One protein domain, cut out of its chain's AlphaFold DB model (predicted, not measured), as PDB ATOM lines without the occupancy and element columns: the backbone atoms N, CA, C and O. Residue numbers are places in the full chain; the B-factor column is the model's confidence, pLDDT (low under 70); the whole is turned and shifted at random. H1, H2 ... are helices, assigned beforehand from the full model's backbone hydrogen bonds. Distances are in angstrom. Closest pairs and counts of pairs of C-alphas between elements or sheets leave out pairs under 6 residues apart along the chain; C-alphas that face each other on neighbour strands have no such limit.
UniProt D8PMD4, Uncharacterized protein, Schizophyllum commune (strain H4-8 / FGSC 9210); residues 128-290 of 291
ATOM      1  N   GLN A 128     -40.705  28.411  28.873       82.31
ATOM      2  CA  GLN A 128     -41.581  29.385  29.538       82.31
ATOM      3  C   GLN A 128     -40.876  30.209  30.627       82.31
ATOM      4  O   GLN A 128     -41.264  31.341  30.901       82.31
ATOM      5  N   ASN A 129     -39.798  29.670  31.202       81.06
ATOM      6  CA  ASN A 129     -38.971  30.335  32.208       81.06
ATOM      7  C   ASN A 129     -37.726  31.006  31.601       81.06
ATOM      8  O   ASN A 129     -36.841  31.469  32.334       81.06
ATOM      9  N   SER A 130     -37.615  31.025  30.270       80.44
ATOM     10  CA  SER A 130     -36.513  31.664  29.564       80.44
ATOM     11  C   SER A 130     -36.678  33.183  29.598       80.44
ATOM     12  O   SER A 130     -37.705  33.706  29.155       80.44
ATOM     13  N   PRO A 131     -35.656  33.942  30.040       77.25
ATOM     14  CA  PRO A 131     -35.706  35.403  30.005       77.25
ATOM     15  C   PRO A 131     -35.756  35.953  28.568       77.25
ATOM     16  O   PRO A 131     -35.957  37.149  28.383       77.25
ATOM     17  N   TYR A 132     -35.560  35.095  27.562       77.81
ATOM     18  CA  TYR A 132     -35.551  35.437  26.143       77.81
ATOM     19  C   TYR A 132     -36.879  35.163  25.437       77.81
ATOM     20  O   TYR A 132     -37.034  35.535  24.279       77.81
ATOM     21  N   LEU A 133     -37.857  34.545  26.106       73.56
ATOM     22  CA  LEU A 133     -39.178  34.318  25.510       73.56
ATOM     23  C   LEU A 133     -40.078  35.569  25.573       73.56
ATOM     24  O   LEU A 133     -41.109  35.636  24.898       73.56
ATOM     25  N   LEU A 134     -39.679  36.576  26.357       63.16
ATOM     26  CA  LEU A 134     -40.467  37.771  26.647       63.16
ATOM     27  C   LEU A 134     -40.830  38.561  25.377       63.16
ATOM     28  O   LEU A 134     -40.033  38.728  24.450       63.16
ATOM     29  N   ARG A 135     -42.067  39.068  25.341       67.69
ATOM     30  CA  ARG A 135     -42.565  39.984  24.304       67.69
ATOM     31  C   ARG A 135     -42.103  41.410  24.610       67.69
ATOM     32  O   ARG A 135     -42.907  42.268  24.947       67.69
ATOM     33  N   ASP A 136     -40.798  41.632  24.531       77.12
ATOM     34  CA  ASP A 136     -40.203  42.961  24.650       77.12
ATOM     35  C   ASP A 136     -40.064  43.588  23.243       77.12
ATOM     36  O   ASP A 136     -39.418  42.989  22.372       77.12
ATOM     37  N   PRO A 137     -40.665  44.767  22.980       81.31
ATOM     38  CA  PRO A 137     -40.554  45.455  21.693       81.31
ATOM     39  C   PRO A 137     -39.112  45.734  21.249       81.31
ATOM     40  O   PRO A 137     -38.829  45.679  20.050       81.31
ATOM     41  N   VAL A 138     -38.198  46.004  22.188       83.12
ATOM     42  CA  VAL A 138     -36.777  46.260  21.904       83.12
ATOM     43  C   VAL A 138     -36.108  44.984  21.404       83.12
ATOM     44  O   VAL A 138     -35.440  44.988  20.369       83.12
ATOM     45  N   LEU A 139     -36.354  43.864  22.086       82.50
ATOM     46  CA  LEU A 139     -35.839  42.553  21.689       82.50
ATOM     47  C   LEU A 139     -36.393  42.113  20.327       82.50
ATOM     48  O   LEU A 139     -35.658  41.576  19.497       82.50
ATOM     49  N   GLU A 140     -37.668  42.393  20.047       85.88
ATOM     50  CA  GLU A 140     -38.247  42.157  18.720       85.88
ATOM     51  C   GLU A 140     -37.608  43.019  17.625       85.88
ATOM     52  O   GLU A 140     -37.455  42.545  16.496       85.88
ATOM     53  N   GLY A 141     -37.211  44.254  17.946       87.06
ATOM     54  CA  GLY A 141     -36.409  45.102  17.064       87.06
ATOM     55  C   GLY A 141     -35.088  44.430  16.685       87.06
ATOM     56  O   GLY A 141     -34.818  44.244  15.499       87.06
ATOM     57  N   LEU A 142     -34.334  43.941  17.679       88.31
ATOM     58  CA  LEU A 142     -33.064  43.236  17.455       88.31
ATOM     59  C   LEU A 142     -33.224  42.006  16.551       88.31
ATOM     60  O   LEU A 142     -32.413  41.782  15.651       88.31
ATOM     61  N   VAL A 143     -34.278  41.212  16.759       89.94
ATOM     62  CA  VAL A 143     -34.563  40.036  15.918       89.94
ATOM     63  C   VAL A 143     -34.859  40.455  14.479       89.94
ATOM     64  O   VAL A 143     -34.335  39.848  13.544       89.94
ATOM     65  N   LYS A 144     -35.681  41.491  14.271       90.19
ATOM     66  CA  LYS A 144     -35.990  42.005  12.925       90.19
ATOM     67  C   LYS A 144     -34.732  42.501  12.211       90.19
ATOM     68  O   LYS A 144     -34.526  42.158  11.045       90.19
ATOM     69  N   ASP A 145     -33.884  43.248  12.910       90.81
ATOM     70  CA  ASP A 145     -32.632  43.769  12.361       90.81
ATOM     71  C   ASP A 145     -31.656  42.649  12.004       90.81
ATOM     72  O   ASP A 145     -31.010  42.701  10.954       90.81
ATOM     73  N   TRP A 146     -31.602  41.594  12.820       92.12
ATOM     74  CA  TRP A 146     -30.816  40.407  12.515       92.12
ATOM     75  C   TRP A 146     -31.256  39.758  11.200       92.12
ATOM     76  O   TRP A 146     -30.429  39.614  10.302       92.12
ATOM     77  N   PHE A 147     -32.552  39.459  11.036       92.56
ATOM     78  CA  PHE A 147     -33.088  38.870   9.798       92.56
ATOM     79  C   PHE A 147     -32.788  39.735   8.567       92.56
ATOM     80  O   PHE A 147     -32.370  39.223   7.526       92.56
ATOM     81  N   LYS A 148     -32.920  41.062   8.701       90.31
ATOM     82  CA  LYS A 148     -32.569  42.020   7.644       90.31
ATOM     83  C   LYS A 148     -31.081  41.955   7.290       90.31
ATOM     84  O   LYS A 148     -30.740  41.933   6.107       90.31
ATOM     85  N   LYS A 149     -30.198  41.899   8.293       89.88
ATOM     86  CA  LYS A 149     -28.742  41.822   8.112       89.88
ATOM     87  C   LYS A 149     -28.325  40.536   7.400       89.88
ATOM     88  O   LYS A 149     -27.516  40.594   6.477       89.88
ATOM     89  N   VAL A 150     -28.887  39.396   7.802       87.75
ATOM     90  CA  VAL A 150     -28.551  38.085   7.221       87.75
ATOM     91  C   VAL A 150     -29.308  37.788   5.925       87.75
ATOM     92  O   VAL A 150     -29.043  36.779   5.282       87.75
ATOM     93  N   LYS A 151     -30.216  38.684   5.508       88.94
ATOM     94  CA  LYS A 151     -31.039  38.577   4.291       88.94
ATOM     95  C   LYS A 151     -31.894  37.299   4.237       88.94
ATOM     96  O   LYS A 151     -32.189  36.807   3.149       88.94
ATOM     97  N   ILE A 152     -32.320  36.805   5.400       89.25
ATOM     98  CA  ILE A 152     -33.252  35.678   5.534       89.25
ATOM     99  C   ILE A 152     -34.651  36.242   5.779       89.25
ATOM    100  O   ILE A 152     -34.840  37.123   6.619       89.25
ATOM    101  N   ASP A 153     -35.648  35.729   5.060       92.38
ATOM    102  CA  ASP A 153     -37.045  36.080   5.311       92.38
ATOM    103  C   ASP A 153     -37.525  35.405   6.607       92.38
ATOM    104  O   ASP A 153     -37.604  34.178   6.705       92.38
ATOM    105  N   ARG A 154     -37.844  36.223   7.619       93.62
ATOM    106  CA  ARG A 154     -38.322  35.764   8.934       93.62
ATOM    107  C   ARG A 154     -39.582  34.913   8.829       93.62
ATOM    108  O   ARG A 154     -39.713  33.942   9.571       93.62
ATOM    109  N   ARG A 155     -40.528  35.309   7.974       94.31
ATOM    110  CA  ARG A 155     -41.799  34.606   7.817       94.31
ATOM    111  C   ARG A 155     -41.561  33.276   7.126       94.31
ATOM    112  O   ARG A 155     -42.026  32.269   7.635       94.31
ATOM    113  N   ALA A 156     -40.780  33.263   6.051       94.88
ATOM    114  CA  ALA A 156     -40.454  32.024   5.358       94.88
ATOM    115  C   ALA A 156     -39.695  31.041   6.267       94.88
ATOM    116  O   ALA A 156     -40.006  29.856   6.253       94.88
ATOM    117  N   LEU A 157     -38.747  31.510   7.094       94.62
ATOM    118  CA  LEU A 157     -38.031  30.627   8.024       94.62
ATOM    119  C   LEU A 157     -38.973  30.083   9.104       94.62
ATOM    120  O   LEU A 157     -38.944  28.890   9.394       94.62
ATOM    121  N   ARG A 158     -39.823  30.944   9.681       95.12
ATOM    122  CA  ARG A 158     -40.839  30.513  10.646       95.12
ATOM    123  C   ARG A 158     -41.765  29.479  10.032       95.12
ATOM    124  O   ARG A 158     -41.978  28.443  10.641       95.12
ATOM    125  N   ASP A 159     -42.326  29.772   8.868       95.00
ATOM    126  CA  ASP A 159     -43.295  28.905   8.212       95.00
ATOM    127  C   ASP A 159     -42.623  27.586   7.797       95.00
ATOM    128  O   ASP A 159     -43.216  26.534   7.986       95.00
ATOM    129  N   GLY A 160     -41.358  27.613   7.360       94.25
ATOM    130  CA  GLY A 160     -40.550  26.410   7.152       94.25
ATOM    131  C   GLY A 160     -40.429  25.574   8.427       94.25
ATOM    132  O   GLY A 160     -40.797  24.408   8.432       94.25
ATOM    133  N   ILE A 161     -40.012  26.177   9.544       94.31
ATOM    134  CA  ILE A 161     -39.856  25.449  10.812       94.31
ATOM    135  C   ILE A 161     -41.199  24.928  11.337       94.31
ATOM    136  O   ILE A 161     -41.299  23.773  11.743       94.31
ATOM    137  N   VAL A 162     -42.237  25.764  11.339       94.75
ATOM    138  CA  VAL A 162     -43.554  25.439  11.899       94.75
ATOM    139  C   VAL A 162     -44.275  24.391  11.056       94.75
ATOM    140  O   VAL A 162     -44.875  23.480  11.619       94.75
ATOM    141  N   ASN A 163     -44.194  24.476   9.727       91.69
ATOM    142  CA  ASN A 163     -44.920  23.571   8.838       91.69
ATOM    143  C   ASN A 163     -44.182  22.246   8.590       91.69
ATOM    144  O   ASN A 163     -44.822  21.283   8.177       91.69
ATOM    145  N   SER A 164     -42.875  22.161   8.869       86.94
ATOM    146  CA  SER A 164     -42.121  20.899   8.789       86.94
ATOM    147  C   SER A 164     -42.584  19.841   9.801       86.94
ATOM    148  O   SER A 164     -42.374  18.652   9.573       86.94
ATOM    149  N   SER A 165     -43.231  20.234  10.905       84.69
ATOM    150  CA  SER A 165     -43.792  19.303  11.890       84.69
ATOM    151  C   SER A 165     -44.985  19.919  12.617       84.69
ATOM    152  O   SER A 165     -44.832  20.876  13.376       84.69
ATOM    153  N   ALA A 166     -46.162  19.313  12.452       75.38
ATOM    154  CA  ALA A 166     -47.394  19.767  13.099       75.38
ATOM    155  C   ALA A 166     -47.329  19.716  14.639       75.38
ATOM    156  O   ALA A 166     -47.965  20.528  15.306       75.38
ATOM    157  N   GLU A 167     -46.559  18.783  15.207       81.19
ATOM    158  CA  GLU A 167     -46.490  18.562  16.658       81.19
ATOM    159  C   GLU A 167     -45.423  19.438  17.336       81.19
ATOM    160  O   GLU A 167     -45.626  19.925  18.447       81.19
ATOM    161  N   ARG A 168     -44.275  19.657  16.677       90.38
ATOM    162  CA  ARG A 168     -43.090  20.270  17.311       90.38
ATOM    163  C   ARG A 168     -42.652  21.592  16.688       90.38
ATOM    164  O   ARG A 168     -41.882  22.319  17.313       90.38
ATOM    165  N   GLY A 169     -43.148  21.950  15.504       92.19
ATOM    166  CA  GLY A 169     -42.640  23.089  14.739       92.19
ATOM    167  C   GLY A 169     -42.735  24.429  15.479       92.19
ATOM    168  O   GLY A 169     -41.763  25.182  15.528       92.19
ATOM    169  N   GLN A 170     -43.864  24.714  16.137       94.06
ATOM    170  CA  GLN A 170     -44.018  25.948  16.923       94.06
ATOM    171  C   GLN A 170     -43.073  25.983  18.134       94.06
ATOM    172  O   GLN A 170     -42.419  26.995  18.375       94.06
ATOM    173  N   ARG A 171     -42.919  24.851  18.833       93.50
ATOM    174  CA  ARG A 171     -41.958  24.698  19.933       93.50
ATOM    175  C   ARG A 171     -40.525  24.972  19.463       93.50
ATOM    176  O   ARG A 171     -39.786  25.691  20.128       93.50
ATOM    177  N   TYR A 172     -40.135  24.444  18.303       96.19
ATOM    178  CA  TYR A 172     -38.782  24.613  17.758       96.19
ATOM    179  C   TYR A 172     -38.521  26.049  17.323       96.19
ATOM    180  O   TYR A 172     -37.446  26.589  17.586       96.19
ATOM    181  N   TRP A 173     -39.525  26.695  16.733       95.12
ATOM    182  CA  TRP A 173     -39.470  28.118  16.426       95.12
ATOM    183  C   TRP A 173     -39.235  28.970  17.679       95.12
ATOM    184  O   TRP A 173     -38.405  29.882  17.660       95.12
ATOM    185  N   ASP A 174     -39.926  28.664  18.775       93.81
ATOM    186  CA  ASP A 174     -39.801  29.430  20.014       93.81
ATOM    187  C   ASP A 174     -38.423  29.229  20.674       93.81
ATOM    188  O   ASP A 174     -37.804  30.210  21.099       93.81
ATOM    189  N   ILE A 175     -37.881  28.003  20.666       95.50
ATOM    190  CA  ILE A 175     -36.506  27.723  21.123       95.50
ATOM    191  C   ILE A 175     -35.482  28.443  20.239       95.50
ATOM    192  O   ILE A 175     -34.548  29.069  20.750       95.50
ATOM    193  N   PHE A 176     -35.658  28.403  18.915       95.56
ATOM    194  CA  PHE A 176     -34.792  29.115  17.977       95.56
ATOM    195  C   PHE A 176     -34.781  30.620  18.261       95.56
ATOM    196  O   PHE A 176     -33.713  31.224  18.383       95.56
ATOM    197  N   ARG A 177     -35.961  31.232  18.423       93.25
ATOM    198  CA  ARG A 177     -36.099  32.661  18.730       93.25
ATOM    199  C   ARG A 177     -35.414  33.017  20.052       93.25
ATOM    200  O   ARG A 177     -34.714  34.029  20.106       93.25
ATOM    201  N   ALA A 178     -35.560  32.189  21.088       91.88
ATOM    202  CA  ALA A 178     -34.881  32.387  22.367       91.88
ATOM    203  C   ALA A 178     -33.347  32.274  22.239       91.88
ATOM    204  O   ALA A 178     -32.622  33.138  22.738       91.88
ATOM    205  N   GLY A 179     -32.841  31.279  21.500       93.06
ATOM    206  CA  GLY A 179     -31.411  31.129  21.201       93.06
ATOM    207  C   GLY A 179     -30.829  32.304  20.401       93.06
ATOM    208  O   GLY A 179     -29.745  32.799  20.719       93.06
ATOM    209  N   LEU A 180     -31.572  32.816  19.414       92.88
ATOM    210  CA  LEU A 180     -31.207  34.018  18.660       92.88
ATOM    211  C   LEU A 180     -31.133  35.249  19.571       92.88
ATOM    212  O   LEU A 180     -30.135  35.969  19.566       92.88
ATOM    213  N   LEU A 181     -32.155  35.480  20.393       90.06
ATOM    214  CA  LEU A 181     -32.172  36.598  21.337       90.06
ATOM    215  C   LEU A 181     -31.027  36.525  22.343       90.06
ATOM    216  O   LEU A 181     -30.389  37.540  22.636       90.06
ATOM    217  N   ARG A 182     -30.703  35.324  22.820       88.19
ATOM    218  CA  ARG A 182     -29.540  35.088  23.675       88.19
ATOM    219  C   ARG A 182     -28.234  35.495  23.002       88.19
ATOM    220  O   ARG A 182     -27.405  36.130  23.650       88.19
ATOM    221  N   LYS A 183     -28.059  35.187  21.713       88.56
ATOM    222  CA  LYS A 183     -26.902  35.650  20.935       88.56
ATOM    223  C   LYS A 183     -26.876  37.177  20.817       88.56
ATOM    224  O   LYS A 183     -25.825  37.782  21.017       88.56
ATOM    225  N   LEU A 184     -28.005  37.794  20.475       87.56
ATOM    226  CA  LEU A 184     -28.088  39.233  20.192       87.56
ATOM    227  C   LEU A 184     -27.894  40.106  21.438       87.56
ATOM    228  O   LEU A 184     -27.313  41.179  21.347       87.56
ATOM    229  N   THR A 185     -28.329  39.630  22.602       81.25
ATOM    230  CA  THR A 185     -28.231  40.351  23.888       81.25
ATOM    231  C   THR A 185     -26.950  40.037  24.667       81.25
ATOM    232  O   THR A 185     -26.711  40.572  25.754       81.25
ATOM    233  N   ALA A 186     -26.094  39.167  24.125       66.44
ATOM    234  CA  ALA A 186     -24.875  38.714  24.784       66.44
ATOM    235  C   ALA A 186     -23.840  39.829  25.026       66.44
ATOM    236  O   ALA A 186     -22.966  39.659  25.875       66.44
ATOM    237  N   THR A 187     -23.922  40.953  24.310       60.72
ATOM    238  CA  THR A 187     -23.065  42.135  24.507       60.72
ATOM    239  C   THR A 187     -23.344  42.853  25.825       60.72
ATOM    240  O   THR A 187     -22.408  43.295  26.479       60.72
ATOM    241  N   GLU A 188     -24.603  42.914  26.259       57.06
ATOM    242  CA  GLU A 188     -24.997  43.567  27.517       57.06
ATOM    243  C   GLU A 188     -24.938  42.606  28.710       57.06
ATOM    244  O   GLU A 188     -24.746  43.008  29.858       57.06
ATOM    245  N   ARG A 189     -25.079  41.301  28.447       60.47
ATOM    246  CA  ARG A 189     -25.062  40.243  29.462       60.47
ATOM    247  C   ARG A 189     -24.020  39.190  29.108       60.47
ATOM    248  O   ARG A 189     -24.362  38.037  28.861       60.47
ATOM    249  N   ALA A 190     -22.742  39.572  29.137       55.34
ATOM    250  CA  ALA A 190     -21.591  38.717  28.806       55.34
ATOM    251  C   ALA A 190     -21.618  37.323  29.468       55.34
ATOM    252  O   ALA A 190     -21.232  36.326  28.858       55.34
ATOM    253  N   LYS A 191     -22.160  37.228  30.694       59.03
ATOM    254  CA  LYS A 191     -22.343  35.964  31.431       59.03
ATOM    255  C   LYS A 191     -23.300  34.983  30.750       59.03
ATOM    256  O   LYS A 191     -23.319  33.815  31.120       59.03
ATOM    257  N   LEU A 192     -24.113  35.444  29.795       66.00
ATOM    258  CA  LEU A 192     -25.153  34.651  29.160       66.00
ATOM    259  C   LEU A 192     -24.780  34.100  27.775       66.00
ATOM    260  O   LEU A 192     -25.438  33.153  27.334       66.00
ATOM    261  N   ARG A 193     -23.687  34.581  27.170       71.81
ATOM    262  CA  ARG A 193     -23.173  34.125  25.867       71.81
ATOM    263  C   ARG A 193     -22.758  32.652  25.894       71.81
ATOM    264  O   ARG A 193     -22.224  32.199  26.905       71.81
ATOM    265  N   GLN A 194     -23.005  31.932  24.797       79.50
ATOM    266  CA  GLN A 194     -22.482  30.583  24.568       79.50
ATOM    267  C   GLN A 194     -21.826  30.486  23.173       79.50
ATOM    268  O   GLN A 194     -22.430  30.953  22.205       79.50
ATOM    269  N   PRO A 195     -20.612  29.909  23.051       81.94
ATOM    270  CA  PRO A 195     -19.718  29.539  24.153       81.94
ATOM    271  C   PRO A 195     -19.379  30.725  25.053       81.94
ATOM    272  O   PRO A 195     -19.505  31.889  24.650       81.94
ATOM    273  N   THR A 196     -18.975  30.424  26.284       83.81
ATOM    274  CA  THR A 196     -18.657  31.455  27.280       83.81
ATOM    275  C   THR A 196     -17.594  32.431  26.766       83.81
ATOM    276  O   THR A 196     -16.702  32.057  26.005       83.81
ATOM    277  N   GLN A 197     -17.649  33.701  27.196       84.25
ATOM    278  CA  GLN A 197     -16.662  34.707  26.774       84.25
ATOM    279  C   GLN A 197     -15.221  34.240  27.025       84.25
ATOM    280  O   GLN A 197     -14.400  34.283  26.114       84.25
ATOM    281  N   ARG A 198     -14.955  33.707  28.221       84.62
ATOM    282  CA  ARG A 198     -13.641  33.185  28.614       84.62
ATOM    283  C   ARG A 198     -13.132  32.084  27.679       84.62
ATOM    284  O   ARG A 198     -11.941  32.020  27.407       84.62
ATOM    285  N   PHE A 199     -14.015  31.215  27.182       89.06
ATOM    286  CA  PHE A 199     -13.620  30.173  26.233       89.06
ATOM    287  C   PHE A 199     -13.178  30.763  24.889       89.06
ATOM    288  O   PHE A 199     -12.221  30.292  24.285       89.06
ATOM    289  N   ARG A 200     -13.835  31.833  24.440       86.56
ATOM    290  CA  ARG A 200     -13.544  32.489  23.157       86.56
ATOM    291  C   ARG A 200     -12.252  33.294  23.146       86.56
ATOM    292  O   ARG A 200     -11.741  33.599  22.074       86.56
ATOM    293  N   GLU A 201     -11.761  33.674  24.319       88.69
ATOM    294  CA  GLU A 201     -10.458  34.325  24.484       88.69
ATOM    295  C   GLU A 201      -9.299  33.342  24.250       88.69
ATOM    296  O   GLU A 201      -8.148  33.756  24.111       88.69
ATOM    297  N   ILE A 202      -9.582  32.037  24.185       89.69
ATOM    298  CA  ILE A 202      -8.592  31.022  23.843       89.69
ATOM    299  C   ILE A 202      -8.370  31.044  22.321       89.69
ATOM    300  O   ILE A 202      -9.346  30.960  21.565       89.69
ATOM    301  N   PRO A 203      -7.112  31.140  21.849       88.75
ATOM    302  CA  PRO A 203      -6.799  31.011  20.430       88.75
ATOM    303  C   PRO A 203      -7.396  29.731  19.839       88.75
ATOM    304  O   PRO A 203      -7.431  28.696  20.505       88.75
ATOM    305  N   ASP A 204      -7.904  29.829  18.611       87.12
ATOM    306  CA  ASP A 204      -8.468  28.699  17.863       87.12
ATOM    307  C   ASP A 204      -9.599  27.942  18.584       87.12
ATOM    308  O   ASP A 204      -9.855  26.773  18.307       87.12
ATOM    309  N   TRP A 205     -10.356  28.609  19.466       92.00
ATOM    310  CA  TRP A 205     -11.478  28.004  20.205       92.00
ATOM    311  C   TRP A 205     -12.502  27.276  19.317       92.00
ATOM    312  O   TRP A 205     -13.164  26.334  19.762       92.00
ATOM    313  N   LYS A 206     -12.628  27.676  18.043       92.81
ATOM    314  CA  LYS A 206     -13.515  27.028  17.066       92.81
ATOM    315  C   LYS A 206     -13.066  25.608  16.682       92.81
ATOM    316  O   LYS A 206     -13.880  24.848  16.157       92.81
ATOM    317  N   ALA A 207     -11.828  25.211  16.995       93.31
ATOM    318  CA  ALA A 207     -11.325  23.851  16.797       93.31
ATOM    319  C   ALA A 207     -12.161  22.793  17.538       93.31
ATOM    320  O   ALA A 207     -12.288  21.668  17.053       93.31
ATOM    321  N   ARG A 208     -12.819  23.174  18.650       94.44
ATOM    322  CA  ARG A 208     -13.826  22.349  19.347       94.44
ATOM    323  C   ARG A 208     -14.889  21.817  18.391       94.44
ATOM    324  O   ARG A 208     -15.292  20.669  18.502       94.44
ATOM    325  N   PHE A 209     -15.349  22.646  17.462       95.00
ATOM    326  CA  PHE A 209     -16.441  22.297  16.562       95.00
ATOM    327  C   PHE A 209     -15.956  21.649  15.270       95.00
ATOM    328  O   PHE A 209     -16.614  20.746  14.765       95.00
ATOM    329  N   GLN A 210     -14.806  22.086  14.750       92.44
ATOM    330  CA  GLN A 210     -14.238  21.579  13.497       92.44
ATOM    331  C   GLN A 210     -14.022  20.066  13.531       92.44
ATOM    332  O   GLN A 210     -14.469  19.369  12.624       92.44
ATOM    333  N   LEU A 211     -13.376  19.554  14.585       93.44
ATOM    334  CA  LEU A 211     -13.187  18.114  14.727       93.44
ATOM    335  C   LEU A 211     -14.531  17.413  14.962       93.44
ATOM    336  O   LEU A 211     -14.834  16.433  14.290       93.44
ATOM    337  N   MET A 212     -15.366  17.935  15.865       95.12
ATOM    338  CA  MET A 212     -16.630  17.282  16.229       95.12
ATOM    339  C   MET A 212     -17.634  17.217  15.072       95.12
ATOM    340  O   MET A 212     -18.437  16.287  15.034       95.12
ATOM    341  N   ALA A 213     -17.542  18.111  14.082       93.44
ATOM    342  CA  ALA A 213     -18.323  18.043  12.846       93.44
ATOM    343  C   ALA A 213     -18.070  16.755  12.036       93.44
ATOM    344  O   ALA A 213     -18.936  16.342  11.261       93.44
ATOM    345  N   ARG A 214     -16.929  16.070  12.236       91.00
ATOM    346  CA  ARG A 214     -16.672  14.748  11.637       91.00
ATOM    347  C   ARG A 214     -17.646  13.676  12.114       91.00
ATOM    348  O   ARG A 214     -17.870  12.734  11.366       91.00
ATOM    349  N   SER A 215     -18.274  13.837  13.284       90.94
ATOM    350  CA  SER A 215     -19.263  12.887  13.834       90.94
ATOM    351  C   SER A 215     -20.478  12.670  12.923       90.94
ATOM    352  O   SER A 215     -21.159  11.656  13.039       90.94
ATOM    353  N   PHE A 216     -20.734  13.610  12.011       88.25
ATOM    354  CA  PHE A 216     -21.862  13.588  11.082       88.25
ATOM    355  C   PHE A 216     -21.499  13.125   9.664       88.25
ATOM    356  O   PHE A 216     -22.331  13.215   8.766       88.25
ATOM    357  N   GLN A 217     -20.253  12.717   9.415       85.62
ATOM    358  CA  GLN A 217     -19.870  12.184   8.108       85.62
ATOM    359  C   GLN A 217     -20.208  10.694   8.023       85.62
ATOM    360  O   GLN A 217     -20.089   9.977   9.017       85.62
ATOM    361  N   ALA A 218     -20.598  10.229   6.833       82.38
ATOM    362  CA  ALA A 218     -21.092   8.866   6.601       82.38
ATOM    363  C   ALA A 218     -20.110   7.756   7.030       82.38
ATOM    364  O   ALA A 218     -20.514   6.665   7.414       82.38
ATOM    365  N   ASP A 219     -18.800   8.025   7.004       77.69
ATOM    366  CA  ASP A 219     -17.761   7.087   7.447       77.69
ATOM    367  C   ASP A 219     -17.662   6.963   8.983       77.69
ATOM    368  O   ASP A 219     -17.138   5.973   9.518       77.69
ATOM    369  N   VAL A 220     -18.180   7.958   9.704       77.50
ATOM    370  CA  VAL A 220     -18.137   8.064  11.164       77.50
ATOM    371  C   VAL A 220     -19.483   7.725  11.807       77.50
ATOM    372  O   VAL A 220     -19.460   7.055  12.838       77.50
ATOM    373  N   GLU A 221     -20.589   8.152  11.183       62.88
ATOM    374  CA  GLU A 221     -22.010   8.004  11.550       62.88
ATOM    375  C   GLU A 221     -22.287   7.342  12.901       62.88
ATOM    376  O   GLU A 221     -22.743   6.205  13.009       62.88
ATOM    377  N   MET A 222     -22.027   8.118  13.952       59.19
ATOM    378  CA  MET A 222     -22.631   7.983  15.265       59.19
ATOM    379  C   MET A 222     -22.610   9.393  15.884       59.19
ATOM    380  O   MET A 222     -21.544   9.940  16.169       59.19
ATOM    381  N   ALA A 223     -23.781   9.963  16.183       59.91
ATOM    382  CA  ALA A 223     -23.893  11.199  16.961       59.91
ATOM    383  C   ALA A 223     -23.621  11.103  18.496       59.91
ATOM    384  O   ALA A 223     -23.547  12.160  19.117       59.91
ATOM    385  N   PRO A 224     -23.416   9.936  19.162       72.00
ATOM    386  CA  PRO A 224     -23.270   9.865  20.612       72.00
ATOM    387  C   PRO A 224     -21.916  10.388  21.106       72.00
ATOM    388  O   PRO A 224     -21.697  10.438  22.311       72.00
ATOM    389  N   PHE A 225     -20.994  10.774  20.214       90.00
ATOM    390  CA  PHE A 225     -19.758  11.433  20.633       90.00
ATOM    391  C   PHE A 225     -20.031  12.836  21.185       90.00
ATOM    392  O   PHE A 225     -19.297  13.306  22.046       90.00
ATOM    393  N   ILE A 226     -21.079  13.516  20.716       93.88
ATOM    394  CA  ILE A 226     -21.425  14.850  21.199       93.88
ATOM    395  C   ILE A 226     -22.472  14.716  22.300       93.88
ATOM    396  O   ILE A 226     -23.590  14.285  22.057       93.88
ATOM    397  N   VAL A 227     -22.106  15.112  23.517       93.62
ATOM    398  CA  VAL A 227     -22.950  14.951  24.715       93.62
ATOM    399  C   VAL A 227     -23.285  16.278  25.394       93.62
ATOM    400  O   VAL A 227     -23.782  16.294  26.517       93.62
ATOM    401  N   ASP A 228     -22.991  17.403  24.740       95.56
ATOM    402  CA  ASP A 228     -23.275  18.741  25.250       95.56
ATOM    403  C   ASP A 228     -23.853  19.655  24.158       95.56
ATOM    404  O   ASP A 228     -23.503  19.522  22.977       95.56
ATOM    405  N   PRO A 229     -24.727  20.606  24.532       96.25
ATOM    406  CA  PRO A 229     -25.466  21.388  23.553       96.25
ATOM    407  C   PRO A 229     -24.611  22.359  22.747       96.25
ATOM    408  O   PRO A 229     -24.868  22.592  21.567       96.25
ATOM    409  N   ILE A 230     -23.580  22.929  23.366       96.31
ATOM    410  CA  ILE A 230     -22.757  23.969  22.746       96.31
ATOM    411  C   ILE A 230     -21.892  23.354  21.643       96.31
ATOM    412  O   ILE A 230     -21.822  23.900  20.541       96.31
ATOM    413  N   THR A 231     -21.269  22.203  21.916       96.81
ATOM    414  CA  THR A 231     -20.507  21.445  20.916       96.81
ATOM    415  C   THR A 231     -21.398  21.018  19.764       96.81
ATOM    416  O   THR A 231     -20.986  21.179  18.618       96.81
ATOM    417  N   LEU A 232     -22.610  20.528  20.043       96.31
ATOM    418  CA  LEU A 232     -23.547  20.086  19.009       96.31
ATOM    419  C   LEU A 232     -23.889  21.213  18.037       96.31
ATOM    420  O   LEU A 232     -23.675  21.071  16.833       96.31
ATOM    421  N   GLY A 233     -24.374  22.342  18.561       96.00
ATOM    422  CA  GLY A 233     -24.769  23.479  17.735       96.00
ATOM    423  C   GLY A 233     -23.619  24.001  16.876       96.00
ATOM    424  O   GLY A 233     -23.778  24.223  15.676       96.00
ATOM    425  N   GLY A 234     -22.427  24.130  17.467       95.44
ATOM    426  CA  GLY A 234     -21.244  24.550  16.724       95.44
ATOM    427  C   GLY A 234     -20.783  23.526  15.679       95.44
ATOM    428  O   GLY A 234     -20.417  23.911  14.570       95.44
ATOM    429  N   ALA A 235     -20.815  22.229  15.989       95.06
ATOM    430  CA  ALA A 235     -20.407  21.171  15.065       95.06
ATOM    431  C   ALA A 235     -21.354  21.055  13.857       95.06
ATOM    432  O   ALA A 235     -20.880  20.904  12.729       95.06
ATOM    433  N   ILE A 236     -22.668  21.206  14.061       94.06
ATOM    434  CA  ILE A 236     -23.660  21.241  12.971       94.06
ATOM    435  C   ILE A 236     -23.425  22.450  12.055       94.06
ATOM    436  O   ILE A 236     -23.391  22.289  10.833       94.06
ATOM    437  N   ALA A 237     -23.147  23.631  12.624       92.81
ATOM    438  CA  ALA A 237     -22.779  24.812  11.837       92.81
ATOM    439  C   ALA A 237     -21.515  24.577  10.986       92.81
ATOM    440  O   ALA A 237     -21.420  25.029   9.845       92.81
ATOM    441  N   TYR A 238     -20.538  23.835  11.518       90.56
ATOM    442  CA  TYR A 238     -19.293  23.526  10.812       90.56
ATOM    443  C   TYR A 238     -19.441  22.471   9.713       90.56
ATOM    444  O   TYR A 238     -18.737  22.568   8.705       90.56
ATOM    445  N   ARG A 239     -20.337  21.488   9.875       86.81
ATOM    446  CA  ARG A 239     -20.484  20.346   8.956       86.81
ATOM    447  C   ARG A 239     -20.716  20.766   7.507       86.81
ATOM    448  O   ARG A 239     -20.173  20.138   6.603       86.81
ATOM    449  N   ASN A 240     -21.532  21.794   7.288       75.25
ATOM    450  CA  ASN A 240     -21.910  22.230   5.945       75.25
ATOM    451  C   ASN A 240     -22.005  23.760   5.847       75.25
ATOM    452  O   ASN A 240     -22.932  24.317   5.267       75.25
ATOM    453  N   SER A 241     -21.025  24.446   6.442       79.31
ATOM    454  CA  SER A 241     -20.956  25.912   6.423       79.31
ATOM    455  C   SER A 241     -20.899  26.480   5.003       79.31
ATOM    456  O   SER A 241     -21.438  27.555   4.764       79.31
ATOM    457  N   ALA A 242     -20.301  25.750   4.054       76.19
ATOM    458  CA  ALA A 242     -20.240  26.146   2.651       76.19
ATOM    459  C   ALA A 242     -21.639  26.332   2.045       76.19
ATOM    460  O   ALA A 242     -21.892  27.407   1.512       76.19
ATOM    461  N   ALA A 243     -22.558  25.372   2.224       73.38
ATOM    462  CA  ALA A 243     -23.919  25.453   1.681       73.38
ATOM    463  C   ALA A 243     -24.671  26.713   2.138       73.38
ATOM    464  O   ALA A 243     -25.446  27.291   1.380       73.38
ATOM    465  N   PHE A 244     -24.397  27.202   3.351       77.56
ATOM    466  CA  PHE A 244     -24.980  28.454   3.821       77.56
ATOM    467  C   PHE A 244     -24.469  29.686   3.047       77.56
ATOM    468  O   PHE A 244     -25.223  30.631   2.837       77.56
ATOM    469  N   TYR A 245     -23.207  29.723   2.609       77.19
ATOM    470  CA  TYR A 245     -22.626  30.909   1.957       77.19
ATOM    471  C   TYR A 245     -22.585  30.838   0.429       77.19
ATOM    472  O   TYR A 245     -22.526  31.888  -0.212       77.19
ATOM    473  N   THR A 246     -22.579  29.641  -0.157       72.62
ATOM    474  CA  THR A 246     -22.439  29.453  -1.609       72.62
ATOM    475  C   THR A 246     -23.767  29.415  -2.341       72.62
ATOM    476  O   THR A 246     -23.813  29.730  -3.530       72.62
ATOM    477  N   ASP A 247     -24.843  29.054  -1.651       70.50
ATOM    478  CA  ASP A 247     -26.090  28.723  -2.314       70.50
ATOM    479  C   ASP A 247     -27.086  29.894  -2.324       70.50
ATOM    480  O   ASP A 247     -27.008  30.843  -1.539       70.50
ATOM    481  N   GLY A 248     -28.063  29.834  -3.235       77.25
ATOM    482  CA  GLY A 248     -29.139  30.823  -3.311       77.25
ATOM    483  C   GLY A 248     -29.995  30.874  -2.037       77.25
ATOM    484  O   GLY A 248     -30.038  29.931  -1.251       77.25
ATOM    485  N   ARG A 249     -30.753  31.967  -1.852       80.75
ATOM    486  CA  ARG A 249     -31.561  32.224  -0.636       80.75
ATOM    487  C   ARG A 249     -32.472  31.062  -0.215       80.75
ATOM    488  O   ARG A 249     -32.670  30.854   0.977       80.75
ATOM    489  N   SER A 250     -33.025  30.315  -1.174       79.56
ATOM    490  CA  SER A 250     -33.879  29.154  -0.886       79.56
ATOM    491  C   SER A 250     -33.112  28.028  -0.184       79.56
ATOM    492  O   SER A 250     -33.620  27.441   0.765       79.56
ATOM    493  N   ASN A 251     -31.873  27.766  -0.602       84.62
ATOM    494  CA  ASN A 251     -31.028  26.740   0.007       84.62
ATOM    495  C   ASN A 251     -30.540  27.177   1.388       84.62
ATOM    496  O   ASN A 251     -30.496  26.360   2.297       84.62
ATOM    497  N   GLN A 252     -30.243  28.468   1.576       86.69
ATOM    498  CA  GLN A 252     -29.910  29.019   2.896       86.69
ATOM    499  C   GLN A 252     -31.057  28.822   3.889       86.69
ATOM    500  O   GLN A 252     -30.833  28.461   5.042       86.69
ATOM    501  N   LEU A 253     -32.292  29.048   3.436       89.50
ATOM    502  CA  LEU A 253     -33.480  28.848   4.251       89.50
ATOM    503  C   LEU A 253     -33.672  27.372   4.606       89.50
ATOM    504  O   LEU A 253     -33.828  27.061   5.783       89.50
ATOM    505  N   GLN A 254     -33.599  26.479   3.616       90.69
ATOM    506  CA  GLN A 254     -33.715  25.038   3.847       90.69
ATOM    507  C   GLN A 254     -32.625  24.531   4.796       90.69
ATOM    508  O   GLN A 254     -32.928  23.868   5.780       90.69
ATOM    509  N   TYR A 255     -31.374  24.941   4.574       91.50
ATOM    510  CA  TYR A 255     -30.247  24.628   5.446       91.50
ATOM    511  C   TYR A 255     -30.515  25.018   6.904       91.50
ATOM    512  O   TYR A 255     -30.255  24.231   7.814       91.50
ATOM    513  N   MET A 256     -31.044  26.225   7.137       92.38
ATOM    514  CA  MET A 256     -31.381  26.689   8.483       92.38
ATOM    515  C   MET A 256     -32.477  25.830   9.113       92.38
ATOM    516  O   MET A 256     -32.337  25.449  10.271       92.38
ATOM    517  N   VAL A 257     -33.542  25.514   8.366       94.19
ATOM    518  CA  VAL A 257     -34.626  24.638   8.843       94.19
ATOM    519  C   VAL A 257     -34.058  23.275   9.242       94.19
ATOM    520  O   VAL A 257     -34.236  22.864  10.388       94.19
ATOM    521  N   ASP A 258     -33.309  22.626   8.350       93.25
ATOM    522  CA  ASP A 258     -32.751  21.288   8.572       93.25
ATOM    523  C   ASP A 258     -31.812  21.261   9.782       93.25
ATOM    524  O   ASP A 258     -31.934  20.399  10.652       93.25
ATOM    525  N   CYS A 259     -30.912  22.244   9.895       94.44
ATOM    526  CA  CYS A 259     -29.984  22.327  11.021       94.44
ATOM    527  C   CYS A 259     -30.704  22.586  12.348       94.44
ATOM    528  O   CYS A 259     -30.314  22.022  13.368       94.44
ATOM    529  N   ILE A 260     -31.748  23.422  12.362       95.88
ATOM    530  CA  ILE A 260     -32.539  23.680  13.573       95.88
ATOM    531  C   ILE A 260     -33.246  22.403  14.024       95.88
ATOM    532  O   ILE A 260     -33.193  22.080  15.210       95.88
ATOM    533  N   TYR A 261     -33.865  21.668  13.098       95.31
ATOM    534  CA  TYR A 261     -34.493  20.387  13.411       95.31
ATOM    535  C   TYR A 261     -33.480  19.386  13.951       95.31
ATOM    536  O   TYR A 261     -33.684  18.845  15.032       95.31
ATOM    537  N   GLU A 262     -32.350  19.212  13.270       93.94
ATOM    538  CA  GLU A 262     -31.323  18.266  13.694       93.94
ATOM    539  C   GLU A 262     -30.754  18.600  15.079       93.94
ATOM    540  O   GLU A 262     -30.625  17.714  15.927       93.94
ATOM    541  N   ILE A 263     -30.466  19.881  15.346       95.88
ATOM    542  CA  ILE A 263     -30.020  20.339  16.666       95.88
ATOM    543  C   ILE A 263     -31.073  19.995  17.722       95.88
ATOM    544  O   ILE A 263     -30.753  19.381  18.740       95.88
ATOM    545  N   LEU A 264     -32.323  20.412  17.515       96.50
ATOM    546  CA  LEU A 264     -33.350  20.327  18.551       96.50
ATOM    547  C   LEU A 264     -33.849  18.900  18.769       96.50
ATOM    548  O   LEU A 264     -34.034  18.509  19.921       96.50
ATOM    549  N   ASP A 265     -33.982  18.097  17.716       94.69
ATOM    550  CA  ASP A 265     -34.297  16.674  17.845       94.69
ATOM    551  C   ASP A 265     -33.205  15.944  18.628       94.69
ATOM    552  O   ASP A 265     -33.514  15.161  19.530       94.69
ATOM    553  N   HIS A 266     -31.932  16.234  18.360       94.06
ATOM    554  CA  HIS A 266     -30.834  15.606  19.085       94.06
ATOM    555  C   HIS A 266     -30.808  16.024  20.565       94.06
ATOM    556  O   HIS A 266     -30.733  15.174  21.450       94.06
ATOM    557  N   ILE A 267     -30.941  17.318  20.869       95.50
ATOM    558  CA  ILE A 267     -30.984  17.813  22.256       95.50
ATOM    559  C   ILE A 267     -32.169  17.235  23.032       95.50
ATOM    560  O   ILE A 267     -31.996  16.714  24.134       95.50
ATOM    561  N   LEU A 268     -33.377  17.363  22.481       95.00
ATOM    562  CA  LEU A 268     -34.617  17.100  23.209       95.00
ATOM    563  C   LEU A 268     -34.975  15.614  23.221       95.00
ATOM    564  O   LEU A 268     -35.524  15.136  24.209       95.00
ATOM    565  N   THR A 269     -34.672  14.887  22.142       92.62
ATOM    566  CA  THR A 269     -35.043  13.471  22.005       92.62
ATOM    567  C   THR A 269     -33.883  12.550  22.370       92.62
ATOM    568  O   THR A 269     -34.065  11.646  23.177       92.62
ATOM    569  N   TRP A 270     -32.688  12.769  21.809       91.12
ATOM    570  CA  TRP A 270     -31.568  11.832  21.982       91.12
ATOM    571  C   TRP A 270     -30.835  12.032  23.305       91.12
ATOM    572  O   TRP A 270     -30.579  11.070  24.024       91.12
ATOM    573  N   LEU A 271     -30.508  13.280  23.642       92.25
ATOM    574  CA  LEU A 271     -29.835  13.609  24.899       92.25
ATOM    575  C   LEU A 271     -30.816  13.796  26.066       92.25
ATOM    576  O   LEU A 271     -30.380  13.861  27.215       92.25
ATOM    577  N   GLY A 272     -32.121  13.906  25.788       93.69
ATOM    578  CA  GLY A 272     -33.157  14.104  26.807       93.69
ATOM    579  C   GLY A 272     -32.954  15.377  27.636       93.69
ATOM    580  O   GLY A 272     -33.256  15.404  28.829       93.69
ATOM    581  N   MET A 273     -32.375  16.419  27.038       94.88
ATOM    582  CA  MET A 273     -32.043  17.664  27.724       94.88
ATOM    583  C   MET A 273     -33.203  18.666  27.691       94.88
ATOM    584  O   MET A 273     -34.077  18.620  26.831       94.88
ATOM    585  N   ALA A 274     -33.190  19.620  28.625       94.69
ATOM    586  CA  ALA A 274     -34.188  20.685  28.672       94.69
ATOM    587  C   ALA A 274     -34.064  21.662  27.489       94.69
ATOM    588  O   ALA A 274     -32.988  21.844  26.919       94.69
ATOM    589  N   GLU A 275     -35.148  22.380  27.195       94.75
ATOM    590  CA  GLU A 275     -35.239  23.356  26.098       94.75
ATOM    591  C   GLU A 275     -34.211  24.479  26.198       94.75
ATOM    592  O   GLU A 275     -33.671  24.908  25.179       94.75
ATOM    593  N   SER A 276     -33.851  24.889  27.418       92.88
ATOM    594  CA  SER A 276     -32.764  25.841  27.641       92.88
ATOM    595  C   SER A 276     -31.430  25.380  27.043       92.88
ATOM    596  O   SER A 276     -30.615  26.219  26.679       92.88
ATOM    597  N   CYS A 277     -31.188  24.069  26.930       95.00
ATOM    598  CA  CYS A 277     -30.003  23.516  26.263       95.00
ATOM    599  C   CYS A 277     -30.119  23.656  24.736       95.00
ATOM    600  O   CYS A 277     -29.126  23.921  24.064       95.00
ATOM    601  N   GLY A 278     -31.334  23.567  24.190       95.75
ATOM    602  CA  GLY A 278     -31.609  23.874  22.785       95.75
ATOM    603  C   GLY A 278     -31.277  25.328  22.453       95.75
ATOM    604  O   GLY A 278     -30.614  25.595  21.455       95.75
ATOM    605  N   GLU A 279     -31.618  26.271  23.338       94.38
ATOM    606  CA  GLU A 279     -31.215  27.678  23.186       94.38
ATOM    607  C   GLU A 279     -29.688  27.848  23.141       94.38
ATOM    608  O   GLU A 279     -29.173  28.673  22.385       94.38
ATOM    609  N   GLU A 280     -28.952  27.086  23.960       94.19
ATOM    610  CA  GLU A 280     -27.482  27.101  23.991       94.19
ATOM    611  C   GLU A 280     -26.886  26.595  22.685       94.19
ATOM    612  O   GLU A 280     -25.974  27.227  22.147       94.19
ATOM    613  N   ALA A 281     -27.434  25.498  22.164       95.81
ATOM    614  CA  ALA A 281     -27.024  24.925  20.894       95.81
ATOM    615  C   ALA A 281     -27.304  25.885  19.729       95.81
ATOM    616  O   ALA A 281     -26.403  26.167  18.941       95.81
ATOM    617  N   ILE A 282     -28.503  26.475  19.661       96.00
ATOM    618  CA  ILE A 282     -28.841  27.476  18.637       96.00
ATOM    619  C   ILE A 282     -27.930  28.707  18.744       96.00
ATOM    620  O   ILE A 282     -27.432  29.193  17.731       96.00
ATOM    621  N   CYS A 283     -27.655  29.197  19.956       93.62
ATOM    622  CA  CYS A 283     -26.730  30.312  20.160       93.62
ATOM    623  C   CYS A 283     -25.330  29.992  19.607       93.62
ATOM    624  O   CYS A 283     -24.753  30.812  18.892       93.62
ATOM    625  N   ALA A 284     -24.799  28.798  19.894       93.94
ATOM    626  CA  ALA A 284     -23.500  28.359  19.388       93.94
ATOM    627  C   ALA A 284     -23.494  28.188  17.858       93.94
ATOM    628  O   ALA A 284     -22.555  28.635  17.200       93.94
ATOM    629  N   PHE A 285     -24.557  27.608  17.292       95.12
ATOM    630  CA  PHE A 285     -24.761  27.462  15.848       95.12
ATOM    631  C   PHE A 285     -24.706  28.821  15.130       95.12
ATOM    632  O   PHE A 285     -23.892  29.029  14.228       95.12
ATOM    633  N   LEU A 286     -25.502  29.791  15.592       92.56
ATOM    634  CA  LEU A 286     -25.550  31.139  15.018       92.56
ATOM    635  C   LEU A 286     -24.220  31.892  15.170       92.56
ATOM    636  O   LEU A 286     -23.815  32.652  14.288       92.56
ATOM    637  N   GLU A 287     -23.518  31.684  16.285       89.31
ATOM    638  CA  GLU A 287     -22.212  32.294  16.530       89.31
ATOM    639  C   GLU A 287     -21.142  31.788  15.551       89.31
ATOM    640  O   GLU A 287     -20.323  32.582  15.087       89.31
ATOM    641  N   VAL A 288     -21.148  30.499  15.193       87.69
ATOM    642  CA  VAL A 288     -20.188  29.942  14.225       87.69
ATOM    643  C   VAL A 288     -20.342  30.583  12.849       87.69
ATOM    644  O   VAL A 288     -19.328  30.951  12.249       87.69
ATOM    645  N   HIS A 289     -21.578  30.787  12.389       84.00
ATOM    646  CA  HIS A 289     -21.854  31.452  11.115       84.00
ATOM    647  C   HIS A 289     -21.615  32.977  11.141       84.00
ATOM    648  O   HIS A 289     -21.816  33.658  10.133       84.00
ATOM    649  N   ASN A 290     -21.182  33.541  12.276       74.38
ATOM    650  CA  ASN A 290     -21.078  34.986  12.498       74.38
ATOM    651  C   ASN A 290     -22.384  35.746  12.154       74.38
ATOM    652  O   ASN A 290     -22.334  36.928  11.800       74.38
TER     653      ASN A 290
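What this domain is: This is residues 128 to 290 of the 291 residues of an uncharacterized protein of Schizophyllum commune (strain H4-8 / FGSC 9210) (UniProt D8PMD4). H9 lies in the core of a cluster of helices, with H3, H6 and H8 packed round it. H1 and H2 cover H3 on one side, H5 covers H6 at the opposite end of the longest axis, and little H4 lies on a loop of which residues 199 to 204 stick out. The printed part has 163 residues with nine named helices, H1 to H9 in chain order, and no named strand; the class is all helix. The whole is compact, with a radius of gyration of the C-alphas of 15.0 A, and spans 45 by 36 by 33 A.

Where its parts are: After residues 128 to 136, H1 runs from 137, C-alpha at (-40.554, 45.455, 21.693), to 150, 20.2 A long. H2 is residues 154 to 163, and H3 is residues 169 to 184, 22.4 A. H4 is residues 197 to 200, H5 residues 207 to 216 and H6 residues 229 to 239. H7 is residues 241 to 246. H8, the longest helix, is residues 249 to 270, 30.5 A, from C-alpha 249 at (-31.561, 32.224, -0.636). H9 is residues 275 to 288, 20.3 A, ending with C-alpha 288 at (-20.188, 29.942, 14.225).

How they stand to each other: H8 is the hub, touching five helices. H6, H8 and H9 form an up-and-down bundle, each running against the one before it. H8 and H9 are a hairpin at a steep tilt of 38 degrees, closest at the C-alphas of Leu 264 and Gly 278, 5.8 A apart. H6 touches H8 at a shallow tilt of 34.7 degrees, only just short of steep, closest at the C-alphas of Gly 233 and Ile 263, 6.2 A. H3 touches H9, closest at the C-alphas of Gly 179 and Glu 279, 4.0 A. H2 touches H8, closest at the C-alphas of Ile 161 and Val 257, 5.6 A. H1 touches H3 with residues 139 to 143 alone, closest at the C-alphas of Val 143 and Leu 181, 6.8 A, about perpendicular at 89 degrees. H5 touches H6, closest at the C-alphas of Ala 213 and Ala 235, 4.4 A. H7 and H8 are a hairpin, closest at the C-alphas of Phe 244 and Gln 252, 5.0 A. H4 touches no helix. Every O i to N i+4 pair is within hydrogen-bond range in H1, H2, H3, H6, H8 and H9; H5 has 2 of 6, with 5 of 7 O i to N i+3 pairs, H7 has 1 of 2, and H4 is too short for such a pair.

The domain as a whole: The C-alphas farthest apart, of Pro 137 and Asp 219, are 46.8 A apart. The printed part has no cut. The links H3 to H4 and H5 to H6 are long, 12 residues each. Mean pLDDT of the printed part is 87.0; residues 134 to 135, 186 to 192 and 221 to 223 are under 70.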